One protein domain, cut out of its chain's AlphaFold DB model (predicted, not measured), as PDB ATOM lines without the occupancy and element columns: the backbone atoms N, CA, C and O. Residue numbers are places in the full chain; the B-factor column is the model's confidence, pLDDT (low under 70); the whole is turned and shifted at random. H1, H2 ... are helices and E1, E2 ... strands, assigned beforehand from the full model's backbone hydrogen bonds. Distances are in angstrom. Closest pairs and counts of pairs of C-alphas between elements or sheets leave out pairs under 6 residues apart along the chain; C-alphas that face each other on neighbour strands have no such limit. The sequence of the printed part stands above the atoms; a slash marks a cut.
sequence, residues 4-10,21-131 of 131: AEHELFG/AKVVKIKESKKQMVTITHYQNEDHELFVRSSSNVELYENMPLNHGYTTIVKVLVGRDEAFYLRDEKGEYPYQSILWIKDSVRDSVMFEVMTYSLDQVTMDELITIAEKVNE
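What this domain is: This is residues 4 to 10 and 21 to 131 of the 131 residues of an uncharacterized protein of Bacillus coahuilensis p1.1.43 (UniProt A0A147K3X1). One twisted sheet of six strands curls round helix H3, which packs on one of its faces. The short H2 only grazes the sheet, and H1, before a cut, lies farthest out. The printed part has 118 residues, with three named helices and six named strands in the order H1 E1 E2 H2 E3 E4 E5 E6 H3. The sheet runs E1 E2 E6 E5 E4 E3, all antiparallel; the class is mixed, and the whole is compact, with a radius of gyration of the C-alphas of 14.5 A and spans of 38 by 37 by 28 A.

Where its parts are: Find C-alpha 34 at (52.380, 102.056, 57.630), where edge strand E1, residues 34 to 40, begins. Across the sheet come E2, 45 to 51; E6, 104 to 111, 23.4 A long; E5, 91 to 99, 25.7 A; E4, 77 to 84, 22.6 A; and E3, 67 to 74, which bends by 59 degrees at residue 71. H3, residues 119 to 130, runs 16.3 A to C-alpha 130 at (52.931, 86.529, 52.951). H2 is residues 55 to 58, H1 residues 4 to 10.

How they stand to each other: E3 E4 E5 E6 form a meander, each strand the antiparallel neighbour of the one before. Look for N 70 and O 81, 2.9 A, between E3 and E4; N 82 and O 93, 2.8 A, between E4 and E5; and N 107 and O 96, 2.8 A, between E5 and E6. N 49 and O 108, 2.8 A, are within hydrogen-bond range across the antiparallel neighbours E2 and E6, as are N 37 and O 48, 2.8 A, across the hairpin E1 and E2. H3 on one face makes two layers, helix over sheet; its closest C-alphas to E3 are Glu 127 and Val 74, 5.1 A. H1 is only just not on the sheet, with 4 pairs of C-alphas within 10 A. In H1 and H3 every O i to N i+4 pair is within hydrogen-bond range; H2 is too short for one.

The domain as a whole: The C-alphas of Glu 42 and Val 101, 39.9 A, are farthest apart. Residues 11 to 20 are cut out, a gap of 12.9 A between C-alphas 10 and 21; of the links printed whole, none is long. Mean pLDDT of the printed part is 75.8, with 41 residues under 70, among them 4 to 10 and 21 to 35.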
ATOM      1  N   ALA A   4      44.453 105.249  70.328       44.06
ATOM      2  CA  ALA A   4      44.078 104.168  69.426       44.06
ATOM      3  C   ALA A   4      44.546 102.794  69.931       44.06
ATOM      4  O   ALA A   4      43.816 101.822  69.729       44.06
ATOM      5  N   GLU A   5      45.707 102.750  70.595       44.44
ATOM      6  CA  GLU A   5      46.284 101.562  71.236       44.44
ATOM      7  C   GLU A   5      45.423 101.121  72.427       44.44
ATOM      8  O   GLU A   5      45.012  99.969  72.484       44.44
ATOM      9  N   HIS A   6      45.030 102.044  73.315       47.12
ATOM     10  CA  HIS A   6      44.160 101.729  74.462       47.12
ATOM     11  C   HIS A   6      42.812 101.105  74.062       47.12
ATOM     12  O   HIS A   6      42.325 100.193  74.724       47.12
ATOM     13  N   GLU A   7      42.198 101.582  72.977       47.19
ATOM     14  CA  GLU A   7      40.917 101.049  72.497       47.19
ATOM     15  C   GLU A   7      41.059  99.643  71.881       47.19
ATOM     16  O   GLU A   7      40.147  98.829  71.986       47.19
ATOM     17  N   LEU A   8      42.201  99.354  71.245       46.19
ATOM     18  CA  LEU A   8      42.541  98.016  70.747       46.19
ATOM     19  C   LEU A   8      42.726  97.032  71.900       46.19
ATOM     20  O   LEU A   8      42.115  95.970  71.883       46.19
ATOM     21  N   PHE A   9      43.490  97.420  72.926       44.53
ATOM     22  CA  PHE A   9      43.675  96.613  74.135       44.53
ATOM     23  C   PHE A   9      42.343  96.311  74.830       44.53
ATOM     24  O   PHE A   9      42.117  95.188  75.269       44.53
ATOM     25  N   GLY A  10      41.428  97.286  74.875       52.41
ATOM     26  CA  GLY A  10      40.080  97.080  75.406       52.41
ATOM     27  C   GLY A  10      39.239  96.085  74.599       52.41
ATOM     28  O   GLY A  10      38.435  95.373  75.184       52.41
ATOM     29  N   ALA A  21      42.518  93.038  63.992       41.16
ATOM     30  CA  ALA A  21      43.150  94.091  63.210       41.16
ATOM     31  C   ALA A  21      42.455  95.442  63.434       41.16
ATOM     32  O   ALA A  21      41.228  95.552  63.405       41.16
ATOM     33  N   LYS A  22      43.236  96.516  63.581       41.97
ATOM     34  CA  LYS A  22      42.733  97.893  63.459       41.97
ATOM     35  C   LYS A  22      43.672  98.697  62.583       41.97
ATOM     36  O   LYS A  22      44.852  98.848  62.873       41.97
ATOM     37  N   VAL A  23      43.102  99.294  61.546       43.41
ATOM     38  CA  VAL A  23      43.794 100.274  60.714       43.41
ATOM     39  C   VAL A  23      43.913 101.575  61.507       43.41
ATOM     40  O   VAL A  23      42.924 102.285  61.712       43.41
ATOM     41  N   VAL A  24      45.116 101.897  61.981       41.53
ATOM     42  CA  VAL A  24      45.389 103.178  62.641       41.53
ATOM     43  C   VAL A  24      45.783 104.200  61.580       41.53
ATOM     44  O   VAL A  24      46.801 104.059  60.914       41.53
ATOM     45  N   LYS A  25      44.983 105.262  61.427       37.81
ATOM     46  CA  LYS A  25      45.375 106.412  60.602       37.81
ATOM     47  C   LYS A  25      46.463 107.195  61.324       37.81
ATOM     48  O   LYS A  25      46.176 107.978  62.231       37.81
ATOM     49  N   ILE A  26      47.704 106.993  60.909       44.00
ATOM     50  CA  ILE A  26      48.824 107.830  61.326       44.00
ATOM     51  C   ILE A  26      48.693 109.170  60.595       44.00
ATOM     52  O   ILE A  26      48.196 109.239  59.469       44.00
ATOM     53  N   LYS A  27      49.084 110.269  61.244       39.69
ATOM     54  CA  LYS A  27      49.106 111.597  60.617       39.69
ATOM     55  C   LYS A  27      50.267 111.627  59.614       39.69
ATOM     56  O   LYS A  27      51.358 112.091  59.918       39.69
ATOM     57  N   GLU A  28      50.036 111.050  58.444       45.06
ATOM     58  CA  GLU A  28      51.030 110.903  57.391       45.06
ATOM     59  C   GLU A  28      51.316 112.240  56.706       45.06
ATOM     60  O   GLU A  28      50.421 112.966  56.260       45.06
ATOM     61  N   SER A  29      52.607 112.542  56.557       50.47
ATOM     62  CA  SER A  29      53.052 113.268  55.372       50.47
ATOM     63  C   SER A  29      52.670 112.413  54.153       50.47
ATOM     64  O   SER A  29      52.810 111.198  54.203       50.47
ATOM     65  N   LYS A  30      52.135 113.025  53.092       50.00
ATOM     66  CA  LYS A  30      51.320 112.418  52.012       50.00
ATOM     67  C   LYS A  30      51.924 111.251  51.171       50.00
ATOM     68  O   LYS A  30      51.490 111.081  50.037       50.00
ATOM     69  N   LYS A  31      52.930 110.493  51.620       58.03
ATOM     70  CA  LYS A  31      53.685 109.545  50.772       58.03
ATOM     71  C   LYS A  31      54.039 108.186  51.385       58.03
ATOM     72  O   LYS A  31      54.704 107.406  50.716       58.03
ATOM     73  N   GLN A  32      53.633 107.886  52.610       65.00
ATOM     74  CA  GLN A  32      53.910 106.582  53.219       65.00
ATOM     75  C   GLN A  32      52.594 105.927  53.606       65.00
ATOM     76  O   GLN A  32      51.656 106.657  53.870       65.00
ATOM     77  N   MET A  33      52.527 104.600  53.599       65.12
ATOM     78  CA  MET A  33      51.531 103.816  54.323       65.12
ATOM     79  C   MET A  33      52.273 102.937  55.324       65.12
ATOM     80  O   MET A  33      53.182 102.207  54.923       65.12
ATOM     81  N   VAL A  34      51.895 102.993  56.603       67.44
ATOM     82  CA  VAL A  34      52.380 102.056  57.630       67.44
ATOM     83  C   VAL A  34      51.200 101.387  58.316       67.44
ATOM     84  O   VAL A  34      50.294 102.062  58.799       67.44
ATOM     85  N   THR A  35      51.236 100.060  58.398       69.31
ATOM     86  CA  THR A  35      50.274  99.275  59.179       69.31
ATOM     87  C   THR A  35      51.024  98.511  60.256       69.31
ATOM     88  O   THR A  35      52.106  97.993  60.000       69.31
ATOM     89  N   ILE A  36      50.464  98.457  61.463       70.12
ATOM     90  CA  ILE A  36      50.957  97.623  62.559       70.12
ATOM     91  C   ILE A  36      49.757  96.855  63.098       70.12
ATOM     92  O   ILE A  36      48.738  97.458  63.433       70.12
ATOM     93  N   THR A  37      49.889  95.539  63.170       73.38
ATOM     94  CA  THR A  37      48.907  94.627  63.755       73.38
ATOM     95  C   THR A  37      49.559  93.929  64.934       73.38
ATOM     96  O   THR A  37      50.700  93.489  64.826       73.38
ATOM     97  N   HIS A  38      48.859  93.862  66.059       72.88
ATOM     98  CA  HIS A  38      49.351  93.257  67.289       72.88
ATOM     99  C   HIS A  38      48.507  92.022  67.606       72.88
ATOM    100  O   HIS A  38      47.280  92.106  67.602       72.88
ATOM    101  N   TYR A  39      49.172  90.904  67.867       68.44
ATOM    102  CA  TYR A  39      48.585  89.618  68.212       68.44
ATOM    103  C   TYR A  39      49.117  89.204  69.574       68.44
ATOM    104  O   TYR A  39      50.329  89.158  69.772       68.44
ATOM    105  N   GLN A  40      48.220  88.887  70.501       70.69
ATOM    106  CA  GLN A  40      48.594  88.462  71.840       70.69
ATOM    107  C   GLN A  40      47.692  87.315  72.284       70.69
ATOM    108  O   GLN A  40      46.470  87.428  72.199       70.69
ATOM    109  N   ASN A  41      48.291  86.232  72.768       67.50
ATOM    110  CA  ASN A  41      47.607  85.181  73.522       67.50
ATOM    111  C   ASN A  41      48.313  84.973  74.876       67.50
ATOM    112  O   ASN A  41      49.174  85.770  75.249       67.50
ATOM    113  N   GLU A  42      47.923  83.949  75.642       64.06
ATOM    114  CA  GLU A  42      48.505  83.688  76.973       64.06
ATOM    115  C   GLU A  42      50.024  83.430  76.930       64.06
ATOM    116  O   GLU A  42      50.722  83.745  77.892       64.06
ATOM    117  N   ASP A  43      50.533  82.931  75.799       63.25
ATOM    118  CA  ASP A  43      51.904  82.435  75.648       63.25
ATOM    119  C   ASP A  43      52.766  83.257  74.669       63.25
ATOM    120  O   ASP A  43      53.989  83.123  74.668       63.25
ATOM    121  N   HIS A  44      52.163  84.095  73.821       64.94
ATOM    122  CA  HIS A  44      52.840  84.747  72.700       64.94
ATOM    123  C   HIS A  44      52.364  86.186  72.506       64.94
ATOM    124  O   HIS A  44      51.165  86.468  72.507       64.94
ATOM    125  N   GLU A  45      53.314  87.079  72.237       75.81
ATOM    126  CA  GLU A  45      53.070  88.460  71.819       75.81
ATOM    127  C   GLU A  45      53.820  88.729  70.507       75.81
ATOM    128  O   GLU A  45      55.035  88.531  70.423       75.81
ATOM    129  N   LEU A  46      53.104  89.138  69.462       76.88
ATOM    130  CA  LEU A  46      53.609  89.259  68.094       76.88
ATOM    131  C   LEU A  46      53.110  90.542  67.431       76.88
ATOM    132  O   LEU A  46      51.939  90.907  67.507       76.88
ATOM    133  N   PHE A  47      53.993  91.194  66.688       79.06
ATOM    134  CA  PHE A  47      53.727  92.425  65.960       79.06
ATOM    135  C   PHE A  47      53.994  92.193  64.480       79.06
ATOM    136  O   PHE A  47      55.099  91.823  64.102       79.06
ATOM    137  N   VAL A  48      52.998  92.444  63.637       80.75
ATOM    138  CA  VAL A  48      53.140  92.433  62.181       80.75
ATOM    139  C   VAL A  48      53.106  93.864  61.688       80.75
ATOM    140  O   VAL A  48      52.089  94.549  61.816       80.75
ATOM    141  N   ARG A  49      54.205  94.327  61.109       80.50
ATOM    142  CA  ARG A  49      54.333  95.663  60.543       80.50
ATOM    143  C   ARG A  49      54.499  95.577  59.034       80.50
ATOM    144  O   ARG A  49      55.214  94.722  58.533       80.50
ATOM    145  N   SER A  50      53.869  96.500  58.316       81.69
ATOM    146  CA  SER A  50      54.117  96.720  56.893       81.69
ATOM    147  C   SER A  50      54.343  98.199  56.586       81.69
ATOM    148  O   SER A  50      53.761  99.075  57.233       81.69
ATOM    149  N   SER A  51      55.221  98.493  55.626       79.81
ATOM    150  CA  SER A  51      55.581  99.858  55.227       79.81
ATOM    151  C   SER A  51      55.818  99.956  53.723       79.81
ATOM    152  O   SER A  51      56.604  99.194  53.168       79.81
ATOM    153  N   SER A  52      55.215 100.958  53.078       80.62
ATOM    154  CA  SER A  52      55.512 101.309  51.677       80.62
ATOM    155  C   SER A  52      56.818 102.097  51.505       80.62
ATOM    156  O   SER A  52      57.216 102.406  50.388       80.62
ATOM    157  N   ASN A  53      57.465 102.492  52.606       77.25
ATOM    158  CA  ASN A  53      58.785 103.113  52.583       77.25
ATOM    159  C   ASN A  53      59.839 102.058  52.932       77.25
ATOM    160  O   ASN A  53      60.035 101.748  54.112       77.25
ATOM    161  N   VAL A  54      60.475 101.513  51.895       76.62
ATOM    162  CA  VAL A  54      61.540 100.508  52.003       76.62
ATOM    163  C   VAL A  54      62.886 101.106  52.422       76.62
ATOM    164  O   VAL A  54      63.704 100.395  52.986       76.62
ATOM    165  N   GLU A  55      63.111 102.416  52.277       70.38
ATOM    166  CA  GLU A  55      64.372 103.052  52.712       70.38
ATOM    167  C   GLU A  55      64.573 102.958  54.238       70.38
ATOM    168  O   GLU A  55      65.699 103.020  54.733       70.38
ATOM    169  N   LEU A  56      63.485 102.776  55.001       63.72
ATOM    170  CA  LEU A  56      63.538 102.500  56.441       63.72
ATOM    171  C   LEU A  56      64.203 101.157  56.766       63.72
ATOM    172  O   LEU A  56      64.750 101.010  57.855       63.72
ATOM    173  N   TYR A  57      64.131 100.196  55.845       68.75
ATOM    174  CA  TYR A  57      64.822  98.915  55.942       68.75
ATOM    175  C   TYR A  57      66.310  99.085  55.615       68.75
ATOM    176  O   TYR A  57      67.166  98.677  56.394       68.75
ATOM    177  N   GLU A  58      66.622  99.757  54.503       65.81
ATOM    178  CA  GLU A  58      68.007  99.928  54.036       65.81
ATOM    179  C   GLU A  58      68.874 100.709  55.028       65.81
ATOM    180  O   GLU A  58      70.076 100.473  55.136       65.81
ATOM    181  N   ASN A  59      68.253 101.622  55.775       64.75
ATOM    182  CA  ASN A  59      68.918 102.472  56.758       64.75
ATOM    183  C   ASN A  59      68.582 102.083  58.205       64.75
ATOM    184  O   ASN A  59      68.730 102.914  59.106       64.75
ATOM    185  N   MET A  60      68.092 100.859  58.445       67.19
ATOM    186  CA  MET A  60      67.727 100.423  59.791       67.19
ATOM    187  C   MET A  60      68.964 100.468  60.704       67.19
ATOM    188  O   MET A  60      69.974  99.826  60.400       67.19
ATOM    189  N   PRO A  61      68.929 101.222  61.820       61.25
ATOM    190  CA  PRO A  61      70.056 101.287  62.735       61.25
ATOM    191  C   PRO A  61      70.158  99.962  63.489       61.25
ATOM    192  O   PRO A  61      69.431  99.716  64.448       61.25
ATOM    193  N   LEU A  62      71.062  99.096  63.039       67.50
ATOM    194  CA  LEU A  62      71.375  97.847  63.722       67.50
ATOM    195  C   LEU A  62      72.455  98.094  64.769       67.50
ATOM    196  O   LEU A  62      73.444  98.791  64.523       67.50
ATOM    197  N   ASN A  63      72.278  97.507  65.950       65.31
ATOM    198  CA  ASN A  63      73.255  97.630  67.019       65.31
ATOM    199  C   ASN A  63      74.409  96.653  66.749       65.31
ATOM    200  O   ASN A  63      74.401  95.491  67.170       65.31
ATOM    201  N   HIS A  64      75.376  97.113  65.949       57.66
ATOM    202  CA  HIS A  64      76.507  96.317  65.478       57.66
ATOM    203  C   HIS A  64      77.290  95.717  66.661       57.66
ATOM    204  O   HIS A  64      78.040  96.411  67.343       57.66
ATOM    205  N   GLY A  65      77.109  94.412  66.899       61.28
ATOM    206  CA  GLY A  65      77.765  93.654  67.973       61.28
ATOM    207  C   GLY A  65      76.816  92.852  68.870       61.28
ATOM    208  O   GLY A  65      77.275  91.935  69.549       61.28
ATOM    209  N   TYR A  66      75.513  93.154  68.844       67.75
ATOM    210  CA  TYR A  66      74.499  92.474  69.667       67.75
ATOM    211  C   TYR A  66      73.385  91.824  68.855       67.75
ATOM    212  O   TYR A  66      72.805  90.835  69.298       67.75
ATOM    213  N   THR A  67      73.132  92.337  67.651       81.38
ATOM    214  CA  THR A  67      72.126  91.781  66.752       81.38
ATOM    215  C   THR A  67      72.705  90.624  65.937       81.38
ATOM    216  O   THR A  67      73.636  90.802  65.146       81.38
ATOM    217  N   THR A  68      72.135  89.435  66.110       88.12
ATOM    218  CA  THR A  68      72.338  88.290  65.220       88.12
ATOM    219  C   THR A  68      71.482  88.475  63.973       88.12
ATOM    220  O   THR A  68      70.305  88.810  64.085       88.12
ATOM    221  N   ILE A  69      72.070  88.254  62.796       90.31
ATOM    222  CA  ILE A  69      71.393  88.378  61.500       90.31
ATOM    223  C   ILE A  69      71.606  87.086  60.721       90.31
ATOM    224  O   ILE A  69      72.750  86.691  60.479       90.31
ATOM    225  N   VAL A  70      70.519  86.440  60.309       93.38
ATOM    226  CA  VAL A  70      70.552  85.197  59.529       93.38
ATOM    227  C   VAL A  70      69.649  85.349  58.311       93.38
ATOM    228  O   VAL A  70      68.523  85.820  58.423       93.38
ATOM    229  N   LYS A  71      70.136  84.951  57.133       94.62
ATOM    230  CA  LYS A  71      69.294  84.871  55.934       94.62
ATOM    231  C   LYS A  71      68.365  83.668  56.032       94.62
ATOM    232  O   LYS A  71      68.829  82.561  56.302       94.62
ATOM    233  N   VAL A  72      67.087  83.890  55.765       95.50
ATOM    234  CA  VAL A  72      66.033  82.869  55.769       95.50
ATOM    235  C   VAL A  72      65.125  83.067  54.553       95.50
ATOM    236  O   VAL A  72      65.311  83.999  53.768       95.50
ATOM    237  N   LEU A  73      64.163  82.169  54.370       94.88
ATOM    238  CA  LEU A  73      63.141  82.285  53.333       94.88
ATOM    239  C   LEU A  73      61.773  82.439  53.988       94.88
ATOM    240  O   LEU A  73      61.502  81.797  55.000       94.88
ATOM    241  N   VAL A  74      60.926  83.265  53.379       92.38
ATOM    242  CA  VAL A  74      59.494  83.350  53.681       92.38
ATOM    243  C   VAL A  74      58.753  82.987  52.398       92.38
ATOM    244  O   VAL A  74      58.608  83.801  51.481       92.38
ATOM    245  N   GLY A  75      58.353  81.720  52.271       89.19
ATOM    246  CA  GLY A  75      57.836  81.180  51.017       89.19
ATOM    247  C   GLY A  75      58.902  81.188  49.914       89.19
ATOM    248  O   GLY A  75      59.765  80.314  49.865       89.19
ATOM    249  N   ARG A  76      58.830  82.158  48.992       89.25
ATOM    250  CA  ARG A  76      59.822  82.339  47.908       89.25
ATOM    251  C   ARG A  76      60.656  83.609  48.043       89.25
ATOM    252  O   ARG A  76      61.581  83.789  47.253       89.25
ATOM    253  N   ASP A  77      60.326  84.464  49.003       90.50
ATOM    254  CA  ASP A  77      60.969  85.759  49.175       90.50
ATOM    255  C   ASP A  77      62.184  85.622  50.106       90.50
ATOM    256  O   ASP A  77      62.142  84.899  51.109       90.50
ATOM    257  N   GLU A  78      63.289  86.294  49.756       93.25
ATOM    258  CA  GLU A  78      64.461  86.384  50.635       93.25
ATOM    259  C   GLU A  78      64.111  87.258  51.843       93.25
ATOM    260  O   GLU A  78      63.589  88.366  51.705       93.25
ATOM    261  N   ALA A  79      64.418  86.750  53.031       94.12
ATOM    262  CA  ALA A  79      64.120  87.402  54.292       94.12
ATOM    263  C   ALA A  79      65.333  87.374  55.225       94.12
ATOM    264  O   ALA A  79      66.281  86.598  55.057       94.12
ATOM    265  N   PHE A  80      65.283  88.213  56.252       93.12
ATOM    266  CA  PHE A  80      66.271  88.245  57.317       93.12
ATOM    267  C   PHE A  80      65.604  87.958  58.649       93.12
ATOM    268  O   PHE A  80      64.647  88.627  59.033       93.12
ATOM    269  N   TYR A  81      66.156  86.987  59.362       93.88
ATOM    270  CA  TYR A  81      65.947  86.840  60.786       93.88
ATOM    271  C   TYR A  81      66.900  87.765  61.536       93.88
ATOM    272  O   TYR A  81      68.113  87.743  61.299       93.88
ATOM    273  N   LEU A  82      66.346  88.555  62.447       91.88
ATOM    274  CA  LEU A  82      67.064  89.446  63.346       91.88
ATOM    275  C   LEU A  82      66.794  88.997  64.781       91.88
ATOM    276  O   LEU A  82      65.653  88.708  65.122       91.88
ATOM    277  N   ARG A  83      67.819  88.962  65.633       91.50
ATOM    278  CA  ARG A  83      67.670  88.730  67.080       91.50
ATOM    279  C   ARG A  83      68.630  89.620  67.848       91.50
ATOM    280  O   ARG A  83      69.841  89.491  67.683       91.50
ATOM    281  N   ASP A  84      68.102  90.501  68.684       87.12
ATOM    282  CA  ASP A  84      68.875  91.317  69.617       87.12
ATOM    283  C   ASP A  84      68.505  90.924  71.047       87.12
ATOM    284  O   ASP A  84      67.384  91.144  71.494       87.12
ATOM    285  N   GLU A  85      69.452  90.327  71.766       84.38
ATOM    286  CA  GLU A  85      69.241  89.867  73.144       84.38
ATOM    287  C   GLU A  85      69.727  90.872  74.196       84.38
ATOM    288  O   GLU A  85      69.497  90.675  75.388       84.38
ATOM    289  N   LYS A  86      70.459  91.919  73.785       78.31
ATOM    290  CA  LYS A  86      71.156  92.836  74.711       78.31
ATOM    291  C   LYS A  86      70.748  94.300  74.559       78.31
ATOM    292  O   LYS A  86      71.279  95.147  75.280       78.31
ATOM    293  N   GLY A  87      69.839  94.604  73.638       67.44
ATOM    294  CA  GLY A  87      69.192  95.906  73.529       67.44
ATOM    295  C   GLY A  87      68.327  96.248  74.747       67.44
ATOM    296  O   GLY A  87      68.001  95.393  75.566       67.44
ATOM    297  N   GLU A  88      67.929  97.519  74.852       69.38
ATOM    298  CA  GLU A  88      66.992  97.994  75.887       69.38
ATOM    299  C   GLU A  88      65.647  97.243  75.830       69.38
ATOM    300  O   GLU A  88      65.023  97.008  76.860       69.38
ATOM    301  N   TYR A  89      65.257  96.808  74.626       69.94
ATOM    302  CA  TYR A  89      64.088  95.975  74.358       69.94
ATOM    303  C   TYR A  89      64.531  94.766  73.525       69.94
ATOM    304  O   TYR A  89      64.611  94.885  72.300       69.94
ATOM    305  N   PRO A  90      64.890  93.635  74.158       82.00
ATOM    306  CA  PRO A  90      65.315  92.439  73.444       82.00
ATOM    307  C   PRO A  90      64.206  91.918  72.529       82.00
ATOM    308  O   PRO A  90      63.076  91.742  72.974       82.00
ATOM    309  N   TYR A  91      64.518  91.679  71.259       84.38
ATOM    310  CA  TYR A  91      63.531  91.286  70.256       84.38
ATOM    311  C   TYR A  91      64.105  90.280  69.268       84.38
ATOM    312  O   TYR A  91      65.320  90.142  69.100       84.38
ATOM    313  N   GLN A  92      63.205  89.595  68.581       92.56
ATOM    314  CA  GLN A  92      63.524  88.877  67.362       92.56
ATOM    315  C   GLN A  92      62.460  89.149  66.306       92.56
ATOM    316  O   GLN A  92      61.289  89.354  66.634       92.56
ATOM    317  N   SER A  93      62.867  89.179  65.043       91.38
ATOM    318  CA  SER A  93      61.960  89.441  63.937       91.38
ATOM    319  C   SER A  93      62.355  88.735  62.649       91.38
ATOM    320  O   SER A  93      63.506  88.353  62.448       91.38
ATOM    321  N   ILE A  94      61.367  88.562  61.775       94.50
ATOM    322  CA  ILE A  94      61.526  88.180  60.375       94.50
ATOM    323  C   ILE A  94      61.134  89.385  59.535       94.50
ATOM    324  O   ILE A  94      60.018  89.886  59.652       94.50
ATOM    325  N   LEU A  95      62.055  89.839  58.696       92.00
ATOM    326  CA  LEU A  95      61.938  91.059  57.910       92.00
ATOM    327  C   LEU A  95      62.171  90.725  56.435       92.00
ATOM    328  O   LEU A  95      63.207  90.155  56.086       92.00
ATOM    329  N   TRP A  96      61.222  91.067  55.568       93.44
ATOM    330  CA  TRP A  96      61.319  90.819  54.128       93.44
ATOM    331  C   TRP A  96      60.720  91.965  53.321       93.44
ATOM    332  O   TRP A  96      59.954  92.787  53.830       93.44
ATOM    333  N   ILE A  97      61.090  92.029  52.047       90.88
ATOM    334  CA  ILE A  97      60.512  92.962  51.085       90.88
ATOM    335  C   ILE A  97      59.763  92.140  50.049       90.88
ATOM    336  O   ILE A  97      60.309  91.197  49.483       90.88
ATOM    337  N   LYS A  98      58.512  92.516  49.804       88.69
ATOM    338  CA  LYS A  98      57.708  91.971  48.719       88.69
ATOM    339  C   LYS A  98      57.634  92.998  47.605       88.69
ATOM    340  O   LYS A  98      57.049  94.074  47.773       88.69
ATOM    341  N   ASP A  99      58.211  92.644  46.467       85.06
ATOM    342  CA  ASP A  99      58.152  93.465  45.270       85.06
ATOM    343  C   ASP A  99      56.876  93.174  44.483       85.06
ATOM    344  O   ASP A  99      56.516  92.028  44.203       85.06
ATOM    345  N   SER A 100      56.191  94.237  44.080       78.44
ATOM    346  CA  SER A 100      55.137  94.181  43.073       78.44
ATOM    347  C   SER A 100      55.552  95.000  41.853       78.44
ATOM    348  O   SER A 100      56.487  95.792  41.892       78.44
ATOM    349  N   VAL A 101      54.817  94.855  40.748       72.00
ATOM    350  CA  VAL A 101      55.092  95.575  39.487       72.00
ATOM    351  C   VAL A 101      55.118  97.104  39.660       72.00
ATOM    352  O   VAL A 101      55.651  97.803  38.799       72.00
ATOM    353  N   ARG A 102      54.513  97.642  40.725       73.38
ATOM    354  CA  ARG A 102      54.372  99.091  40.934       73.38
ATOM    355  C   ARG A 102      55.060  99.607  42.185       73.38
ATOM    356  O   ARG A 102      55.573 100.715  42.135       73.38
ATOM    357  N   ASP A 103      55.077  98.816  43.253       79.88
ATOM    358  CA  ASP A 103      55.543  99.240  44.570       79.88
ATOM    359  C   ASP A 103      56.226  98.080  45.306       79.88
ATOM    360  O   ASP A 103      55.842  96.918  45.139       79.88
ATOM    361  N   SER A 104      57.188  98.409  46.165       85.25
ATOM    362  CA  SER A 104      57.800  97.475  47.111       85.25
ATOM    363  C   SER A 104      57.243  97.739  48.507       85.25
ATOM    364  O   SER A 104      57.130  98.892  48.935       85.25
ATOM    365  N   VAL A 105      56.888  96.676  49.224       86.62
ATOM    366  CA  VAL A 105      56.386  96.766  50.600       86.62
ATOM    367  C   VAL A 105      57.305  95.965  51.503       86.62
ATOM    368  O   VAL A 105      57.548  94.785  51.261       86.62
ATOM    369  N   MET A 106      57.810  96.609  52.550       88.19
ATOM    370  CA  MET A 106      58.519  95.923  53.624       88.19
ATOM    371  C   MET A 106      57.503  95.338  54.600       88.19
ATOM    372  O   MET A 106      56.537  96.017  54.959       88.19
ATOM    373  N   PHE A 107      57.754  94.112  55.037       88.94
ATOM    374  CA  PHE A 107      57.010  93.408  56.068       88.94
ATOM    375  C   PHE A 107      57.950  92.954  57.178       88.94
ATOM    376  O   PHE A 107      59.079  92.545  56.919       88.94
ATOM    377  N   GLU A 108      57.458  93.003  58.408       88.75
ATOM    378  CA  GLU A 108      58.178  92.602  59.606       88.75
ATOM    379  C   GLU A 108      57.230  91.845  60.537       88.75
ATOM    380  O   GLU A 108      56.178  92.373  60.895       88.75
ATOM    381  N   VAL A 109      57.598  90.634  60.948       89.88
ATOM    382  CA  VAL A 109      56.963  89.921  62.067       89.88
ATOM    383  C   VAL A 109      57.946  89.927  63.224       89.88
ATOM    384  O   VAL A 109      59.025  89.364  63.100       89.88
ATOM    385  N   MET A 110      57.592  90.563  64.335       88.50
ATOM    386  CA  MET A 110      58.467  90.789  65.485       88.50
ATOM    387  C   MET A 110      57.828  90.286  66.778       88.50
ATOM    388  O   MET A 110      56.617  90.368  66.953       88.50
ATOM    389  N   THR A 111      58.648  89.826  67.714       86.19
ATOM    390  CA  THR A 111      58.241  89.486  69.081       86.19
ATOM    391  C   THR A 111      59.324  89.878  70.082       86.19
ATOM    392  O   THR A 111      60.515  89.868  69.758       86.19
ATOM    393  N   TYR A 112      58.901  90.193  71.305       84.38
ATOM    394  CA  TYR A 112      59.783  90.381  72.460       84.38
ATOM    395  C   TYR A 112      59.915  89.103  73.311       84.38
ATOM    396  O   TYR A 112      60.769  89.025  74.193       84.38
ATOM    397  N   SER A 113      59.116  88.068  73.030       84.25
ATOM    398  CA  SER A 113      59.117  86.792  73.753       84.25
ATOM    399  C   SER A 113      60.215  85.848  73.246       84.25
ATOM    400  O   SER A 113      59.942  84.821  72.622       84.25
ATOM    401  N   LEU A 114      61.479  86.198  73.506       85.12
ATOM    402  CA  LEU A 114      62.666  85.492  72.988       85.12
ATOM    403  C   LEU A 114      62.752  83.999  73.344       85.12
ATOM    404  O   LEU A 114      63.378  83.239  72.600       85.12
ATOM    405  N   ASP A 115      62.155  83.617  74.474       87.25
ATOM    406  CA  ASP A 115      62.196  82.259  75.028       87.25
ATOM    407  C   ASP A 115      60.925  81.446  74.734       87.25
ATOM    408  O   ASP A 115      60.915  80.235  74.949       87.25
ATOM    409  N   GLN A 116      59.854  82.097  74.268       84.44
ATOM    410  CA  GLN A 116      58.556  81.452  74.015       84.44
ATOM    411  C   GLN A 116      58.300  81.248  72.525       84.44
ATOM    412  O   GLN A 116      57.650  80.284  72.151       84.44
ATOM    413  N   VAL A 117      58.826  82.139  71.682       85.44
ATOM    414  CA  VAL A 117      58.683  82.052  70.229       85.44
ATOM    415  C   VAL A 117      60.014  81.611  69.628       85.44
ATOM    416  O   VAL A 117      61.052  82.239  69.840       85.44
ATOM    417  N   THR A 118      60.006  80.547  68.843       92.06
ATOM    418  CA  THR A 118      61.184  80.082  68.102       92.06
ATOM    419  C   THR A 118      61.328  80.793  66.753       92.06
ATOM    420  O   THR A 118      60.383  81.374  66.215       92.06
ATOM    421  N   MET A 119      62.527  80.726  66.160       93.94
ATOM    422  CA  MET A 119      62.763  81.240  64.804       93.94
ATOM    423  C   MET A 119      61.842  80.567  63.773       93.94
ATOM    424  O   MET A 119      61.293  81.251  62.914       93.94
ATOM    425  N   ASP A 120      61.644  79.250  63.872       93.69
ATOM    426  CA  ASP A 120      60.819  78.487  62.927       93.69
ATOM    427  C   ASP A 120      59.332  78.868  63.026       93.69
ATOM    428  O   ASP A 120      58.638  78.959  62.008       93.69
ATOM    429  N   GLU A 121      58.836  79.160  64.232       90.56
ATOM    430  CA  GLU A 121      57.477  79.678  64.432       90.56
ATOM    431  C   GLU A 121      57.315  81.073  63.829       90.56
ATOM    432  O   GLU A 121      56.329  81.326  63.134       90.56
ATOM    433  N   LEU A 122      58.300  81.960  64.009       91.50
ATOM    434  CA  LEU A 122      58.294  83.270  63.359       91.50
ATOM    435  C   LEU A 122      58.302  83.168  61.833       91.50
ATOM    436  O   LEU A 122      57.570  83.912  61.180       91.50
ATOM    437  N   ILE A 123      59.094  82.254  61.263       94.44
ATOM    438  CA  ILE A 123      59.101  81.997  59.815       94.44
ATOM    439  C   ILE A 123      57.717  81.521  59.373       94.44
ATOM    440  O   ILE A 123      57.149  82.091  58.449       94.44
ATOM    441  N   THR A 124      57.129  80.554  60.082       89.69
ATOM    442  CA  THR A 124      55.789  80.027  59.772       89.69
ATOM    443  C   THR A 124      54.721  81.127  59.805       89.69
ATOM    444  O   THR A 124      53.817  81.162  58.970       89.69
ATOM    445  N   ILE A 125      54.804  82.051  60.765       88.19
ATOM    446  CA  ILE A 125      53.881  83.190  60.858       88.19
ATOM    447  C   ILE A 125      54.125  84.175  59.712       88.19
ATOM    448  O   ILE A 125      53.166  84.633  59.094       88.19
ATOM    449  N   ALA A 126      55.386  84.477  59.395       90.88
ATOM    450  CA  ALA A 126      55.737  85.330  58.265       90.88
ATOM    451  C   ALA A 126      55.234  84.749  56.935       90.88
ATOM    452  O   ALA A 126      54.720  85.493  56.104       90.88
ATOM    453  N   GLU A 127      55.295  83.427  56.756       90.62
ATOM    454  CA  GLU A 127      54.747  82.744  55.580       90.62
ATOM    455  C   GLU A 127      53.238  82.942  55.465       90.62
ATOM    456  O   GLU A 127      52.769  83.338  54.402       90.62
ATOM    457  N   LYS A 128      52.493  82.789  56.568       86.44
ATOM    458  CA  LYS A 128      51.045  83.058  56.600       86.44
ATOM    459  C   LYS A 128      50.697  84.517  56.312       86.44
ATOM    460  O   LYS A 128      49.671  84.789  55.705       86.44
ATOM    461  N   VAL A 129      51.527  85.462  56.760       84.06
ATOM    462  CA  VAL A 129      51.362  86.892  56.442       84.06
ATOM    463  C   VAL A 129      51.667  87.171  54.965       84.06
ATOM    464  O   VAL A 129      51.152  88.139  54.407       84.06
ATOM    465  N   ASN A 130      52.512  86.352  54.336       85.06
ATOM    466  CA  ASN A 130      52.931  86.529  52.951       85.06
ATOM    467  C   ASN A 130      51.959  85.928  51.914       85.06
ATOM    468  O   ASN A 130      52.102  86.242  50.727       85.06
ATOM    469  N   GLU A 131      51.004  85.088  52.323       79.88
ATOM    470  CA  GLU A 131      49.921  84.560  51.468       79.88
ATOM    471  C   GLU A 131      48.955  85.662  50.992       79.88
ATOM    472  O   GLU A 131      48.671  85.688  49.769       79.88
TER     473      GLU A 131